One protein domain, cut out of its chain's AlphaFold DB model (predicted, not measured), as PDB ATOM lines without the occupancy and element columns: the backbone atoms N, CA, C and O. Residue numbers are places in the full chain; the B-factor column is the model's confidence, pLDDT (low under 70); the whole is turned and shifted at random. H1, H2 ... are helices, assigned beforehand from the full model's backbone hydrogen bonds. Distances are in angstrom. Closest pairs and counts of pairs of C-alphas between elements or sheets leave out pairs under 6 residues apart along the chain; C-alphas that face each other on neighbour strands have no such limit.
ATOM      1  N   GLU A 101     158.286 201.979 107.418       73.31
ATOM      2  CA  GLU A 101     159.471 201.301 107.947       73.31
ATOM      3  C   GLU A 101     160.029 200.258 106.957       73.31
ATOM      4  O   GLU A 101     161.238 200.041 106.894       73.31
ATOM      5  N   SER A 102     159.162 199.655 106.134       78.88
ATOM      6  CA  SER A 102     159.548 198.763 105.036       78.88
ATOM      7  C   SER A 102     160.403 199.460 103.976       78.88
ATOM      8  O   SER A 102     161.458 198.937 103.637       78.88
ATOM      9  N   LEU A 103     160.024 200.657 103.519       80.81
ATOM     10  CA  LEU A 103     160.774 201.419 102.512       80.81
ATOM     11  C   LEU A 103     162.140 201.866 103.034       80.81
ATOM     12  O   LEU A 103     163.127 201.847 102.304       80.81
ATOM     13  N   ILE A 104     162.215 202.231 104.315       83.75
ATOM     14  CA  ILE A 104     163.485 202.569 104.972       83.75
ATOM     15  C   ILE A 104     164.396 201.336 105.004       83.75
ATOM     16  O   ILE A 104     165.567 201.421 104.635       83.75
ATOM     17  N   LYS A 105     163.853 200.173 105.389       84.00
ATOM     18  CA  LYS A 105     164.589 198.898 105.416       84.00
ATOM     19  C   LYS A 105     165.035 198.454 104.024       84.00
ATOM     20  O   LYS A 105     166.150 197.951 103.881       84.00
ATOM     21  N   GLU A 106     164.189 198.625 103.014       85.50
ATOM     22  CA  GLU A 106     164.506 198.336 101.614       85.50
ATOM     23  C   GLU A 106     165.597 199.267 101.088       85.50
ATOM     24  O   GLU A 106     166.572 198.789 100.514       85.50
ATOM     25  N   GLY A 107     165.498 200.569 101.360       85.44
ATOM     26  CA  GLY A 107     166.527 201.542 101.008       85.44
ATOM     27  C   GLY A 107     167.875 201.220 101.657       85.44
ATOM     28  O   GLY A 107     168.890 201.151 100.967       85.44
ATOM     29  N   ASP A 108     167.887 200.916 102.958       87.56
ATOM     30  CA  ASP A 108     169.106 200.500 103.662       87.56
ATOM     31  C   ASP A 108     169.658 199.189 103.083       87.56
ATOM     32  O   ASP A 108     170.872 199.003 102.997       87.56
ATOM     33  N   ALA A 109     168.793 198.266 102.647       86.00
ATOM     34  CA  ALA A 109     169.218 197.041 101.977       86.00
ATOM     35  C   ALA A 109     169.837 197.309 100.599       86.00
ATOM     36  O   ALA A 109     170.851 196.693 100.277       86.00
ATOM     37  N   ILE A 110     169.280 198.233  99.815       86.94
ATOM     38  CA  ILE A 110     169.811 198.644  98.510       86.94
ATOM     39  C   ILE A 110     171.194 199.275  98.672       86.94
ATOM     40  O   ILE A 110     172.134 198.865  97.989       86.94
ATOM     41  N   ILE A 111     171.343 200.220  99.607       86.19
ATOM     42  CA  ILE A 111     172.628 200.881  99.878       86.19
ATOM     43  C   ILE A 111     173.654 199.844 100.342       86.19
ATOM     44  O   ILE A 111     174.775 199.796  99.834       86.19
ATOM     45  N   ARG A 112     173.260 198.959 101.263       85.50
ATOM     46  CA  ARG A 112     174.124 197.884 101.755       85.50
ATOM     47  C   ARG A 112     174.564 196.938 100.643       85.50
ATOM     48  O   ARG A 112     175.745 196.616 100.571       85.50
ATOM     49  N   ASN A 113     173.644 196.492  99.788       84.94
ATOM     50  CA  ASN A 113     173.973 195.630  98.654       84.94
ATOM     51  C   ASN A 113     174.968 196.335  97.735       84.94
ATOM     52  O   ASN A 113     176.033 195.792  97.466       84.94
ATOM     53  N   PHE A 114     174.679 197.580  97.353       85.62
ATOM     54  CA  PHE A 114     175.544 198.368  96.483       85.62
ATOM     55  C   PHE A 114     176.985 198.472  97.007       85.62
ATOM     56  O   PHE A 114     177.924 198.269  96.238       85.62
ATOM     57  N   ILE A 115     177.178 198.701  98.311       84.12
ATOM     58  CA  ILE A 115     178.515 198.789  98.923       84.12
ATOM     59  C   ILE A 115     179.312 197.485  98.751       84.12
ATOM     60  O   ILE A 115     180.505 197.528  98.454       84.12
ATOM     61  N   TRP A 116     178.670 196.325  98.906       80.62
ATOM     62  CA  TRP A 116     179.361 195.029  98.916       80.62
ATOM     63  C   TRP A 116     179.418 194.321  97.557       80.62
ATOM     64  O   TRP A 116     180.301 193.488  97.338       80.62
ATOM     65  N   THR A 117     178.492 194.607  96.643       80.75
ATOM     66  CA  THR A 117     178.372 193.901  95.354       80.75
ATOM     67  C   THR A 117     178.480 194.812  94.140       80.75
ATOM     68  O   THR A 117     178.579 194.293  93.029       80.75
ATOM     69  N   ARG A 118     178.480 196.143  94.329       79.81
ATOM     70  CA  ARG A 118     178.337 197.160  93.267       79.81
ATOM     71  C   ARG A 118     177.045 197.030  92.446       79.81
ATOM     72  O   ARG A 118     176.886 197.727  91.451       79.81
ATOM     73  N   ASP A 119     176.118 196.169  92.870       78.81
ATOM     74  CA  ASP A 119     174.847 195.891  92.204       78.81
ATOM     75  C   ASP A 119     173.731 195.852  93.265       78.81
ATOM     76  O   ASP A 119     173.712 194.955  94.114       78.81
ATOM     77  N   PRO A 120     172.782 196.803  93.252       79.44
ATOM     78  CA  PRO A 120     171.766 196.922  94.300       79.44
ATOM     79  C   PRO A 120     170.840 195.698  94.392       79.44
ATOM     80  O   PRO A 120     170.253 195.440  95.446       79.44
ATOM     81  N   THR A 121     170.726 194.925  93.309       81.81
ATOM     82  CA  THR A 121     169.828 193.767  93.219       81.81
ATOM     83  C   THR A 121     170.445 192.493  93.794       81.81
ATOM     84  O   THR A 121     169.730 191.590  94.231       81.81
ATOM     85  N   LYS A 122     171.779 192.417  93.840       78.56
ATOM     86  CA  LYS A 122     172.498 191.213  94.257       78.56
ATOM     87  C   LYS A 122     172.868 191.293  95.727       78.56
ATOM     88  O   LYS A 122     173.647 192.149  96.143       78.56
ATOM     89  N   ARG A 123     172.368 190.331  96.505       70.62
ATOM     90  CA  ARG A 123     172.832 190.080  97.873       70.62
ATOM     91  C   ARG A 123     174.085 189.208  97.846       70.62
ATOM     92  O   ARG A 123     174.117 188.180  97.176       70.62
ATOM     93  N   LYS A 124     175.095 189.589  98.623       67.12
ATOM     94  CA  LYS A 124     176.268 188.763  98.943       67.12
ATOM     95  C   LYS A 124     176.416 188.694 100.461       67.12
ATOM     96  O   LYS A 124     175.852 189.528 101.168       67.12
ATOM     97  N   GLY A 125     177.136 187.687 100.955       60.19
ATOM     98  CA  GLY A 125     177.438 187.544 102.380       60.19
ATOM     99  C   GLY A 125     178.009 188.842 102.948       60.19
ATOM    100  O   GLY A 125     179.006 189.356 102.446       60.19
ATOM    101  N   ILE A 126     177.324 189.383 103.952       62.97
ATOM    102  CA  ILE A 126     177.658 190.654 104.591       62.97
ATOM    103  C   ILE A 126     178.800 190.407 105.581       62.97
ATOM    104  O   ILE A 126     178.674 189.560 106.461       62.97
ATOM    105  N   THR A 127     179.894 191.158 105.463       62.75
ATOM    106  CA  THR A 127     181.053 191.031 106.366       62.75
ATOM    107  C   THR A 127     180.868 191.804 107.676       62.75
ATOM    108  O   THR A 127     181.404 191.400 108.704       62.75
ATOM    109  N   LEU A 128     180.087 192.892 107.671       71.25
ATOM    110  CA  LEU A 128     179.870 193.766 108.830       71.25
ATOM    111  C   LEU A 128     178.395 194.127 109.023       71.25
ATOM    112  O   LEU A 128     177.684 194.435 108.065       71.25
ATOM    113  N   ARG A 129     177.945 194.147 110.284       82.00
ATOM    114  CA  ARG A 129     176.600 194.607 110.660       82.00
ATOM    115  C   ARG A 129     176.383 196.050 110.189       82.00
ATOM    116  O   ARG A 129     177.272 196.882 110.336       82.00
ATOM    117  N   TRP A 130     175.185 196.336 109.676       83.81
ATOM    118  CA  TRP A 130     174.824 197.652 109.137       83.81
ATOM    119  C   TRP A 130     175.030 198.789 110.134       83.81
ATOM    120  O   TRP A 130     175.659 199.775 109.786       83.81
ATOM    121  N   ASP A 131     174.602 198.606 111.384       84.12
ATOM    122  CA  ASP A 131     174.754 199.635 112.418       84.12
ATOM    123  C   ASP A 131     176.230 199.991 112.632       84.12
ATOM    124  O   ASP A 131     176.587 201.161 112.676       84.12
ATOM    125  N   LYS A 132     177.112 198.980 112.635       83.94
ATOM    126  CA  LYS A 132     178.558 199.194 112.782       83.94
ATOM    127  C   LYS A 132     179.173 199.884 111.565       83.94
ATOM    128  O   LYS A 132     180.170 200.584 111.675       83.94
ATOM    129  N   LEU A 133     178.595 199.657 110.389       83.69
ATOM    130  CA  LEU A 133     179.014 200.308 109.155       83.69
ATOM    131  C   LEU A 133     178.621 201.792 109.140       83.69
ATOM    132  O   LEU A 133     179.335 202.602 108.553       83.69
ATOM    133  N   CYS A 134     177.503 202.144 109.777       82.75
ATOM    134  CA  CYS A 134     177.009 203.516 109.860       82.75
ATOM    135  C   CYS A 134     177.754 204.383 110.884       82.75
ATOM    136  O   CYS A 134     177.729 205.608 110.779       82.75
ATOM    137  N   GLU A 135     178.454 203.768 111.836       81.62
ATOM    138  CA  GLU A 135     179.254 204.487 112.828       81.62
ATOM    139  C   GLU A 135     180.340 205.379 112.181       81.62
ATOM    140  O   GLU A 135     180.796 205.115 111.058       81.62
ATOM    141  N   PRO A 136     180.780 206.451 112.867       84.94
ATOM    142  CA  PRO A 136     181.827 207.336 112.372       84.94
ATOM    143  C   PRO A 136     183.114 206.592 112.003       84.94
ATOM    144  O   PRO A 136     183.487 205.598 112.626       84.94
ATOM    145  N   VAL A 137     183.877 207.145 111.053       83.31
ATOM    146  CA  VAL A 137     185.172 206.575 110.624       83.31
ATOM    147  C   VAL A 137     186.138 206.391 111.801       83.31
ATOM    148  O   VAL A 137     186.878 205.413 111.853       83.31
ATOM    149  N   LYS A 138     186.079 207.289 112.793       83.81
ATOM    150  CA  LYS A 138     186.876 207.212 114.030       83.81
ATOM    151  C   LYS A 138     186.576 205.967 114.871       83.81
ATOM    152  O   LYS A 138     187.456 205.488 115.572       83.81
ATOM    153  N   GLU A 139     185.357 205.449 114.788       83.44
ATOM    154  CA  GLU A 139     184.907 204.252 115.500       83.44
ATOM    155  C   GLU A 139     185.029 202.995 114.620       83.44
ATOM    156  O   GLU A 139     184.670 201.898 115.040       83.44
ATOM    157  N   GLY A 140     185.578 203.107 113.405       73.75
ATOM    158  CA  GLY A 140     185.786 201.980 112.493       73.75
ATOM    159  C   GLY A 140     184.590 201.653 111.591       73.75
ATOM    160  O   GLY A 140     184.553 200.564 111.021       73.75
ATOM    161  N   GLY A 141     183.624 202.567 111.463       83.31
ATOM    162  CA  GLY A 141     182.581 202.506 110.435       83.31
ATOM    163  C   GLY A 141     182.941 203.302 109.170       83.31
ATOM    164  O   GLY A 141     184.055 203.800 109.013       83.31
ATOM    165  N   LEU A 142     181.991 203.427 108.241       77.00
ATOM    166  CA  LEU A 142     182.113 204.236 107.018       77.00
ATOM    167  C   LEU A 142     181.587 205.672 107.194       77.00
ATOM    168  O   LEU A 142     181.732 206.484 106.283       77.00
ATOM    169  N   GLY A 143     180.956 205.997 108.327       77.19
ATOM    170  CA  GLY A 143     180.332 207.304 108.566       77.19
ATOM    171  C   GLY A 143     179.109 207.587 107.684       77.19
ATOM    172  O   GLY A 143     178.750 208.747 107.474       77.19
ATOM    173  N   ILE A 144     178.479 206.546 107.133       82.25
ATOM    174  CA  ILE A 144     177.258 206.668 106.330       82.25
ATOM    175  C   ILE A 144     176.063 206.706 107.278       82.25
ATOM    176  O   ILE A 144     175.871 205.789 108.065       82.25
ATOM    177  N   ARG A 145     175.210 207.725 107.169       82.19
ATOM    178  CA  ARG A 145     173.982 207.799 107.973       82.19
ATOM    179  C   ARG A 145     172.982 206.738 107.529       82.19
ATOM    180  O   ARG A 145     172.687 206.642 106.336       82.19
TER     181      ARG A 145
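This is residues 101 to 145 of the 231 residues of an uncharacterized protein of Kingdonia uniflora (UniProt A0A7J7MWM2). One long helix, H1, makes one side of the model; a long loop swings round its last end and brings the chain back to a short helix, H2, beside the later half of H1, and a looped tail of residues 135 to 145 follows. The free start of H1, residues 101 to 106, sticks out. The printed part has 45 residues, with H1 then H2 and no named strand; the class is all helix, though under half of the residues, 22, are in named elements. It is compact, with a radius of gyration of the C-alphas of 10.7 A, and spans 30 by 23 by 13 A.

Find C-alpha 101 at (159.471, 201.301, 107.947); from there H1, residues 101 to 117, runs 23.9 A to C-alpha 117 at (178.372, 193.901, 95.354). Go on to C-alpha 130 at (174.824, 197.652, 109.137), where H2, residues 130 to 134, begins; it is 6.3 A long.

Look at Arg 112 and Trp 130: H1 and H2 are close but not clearly touching, and these closest C-alphas are 7.4 A apart. In H1 and H2 every O i to N i+4 pair is within hydrogen-bond range.

The two C-alphas farthest apart, those of Thr 121 and Lys 138, are 30.1 A apart. The printed part has no cut, and the link from H1 to H2 is long, with 12 residues. Residues 124 to 127 have pLDDT under 70.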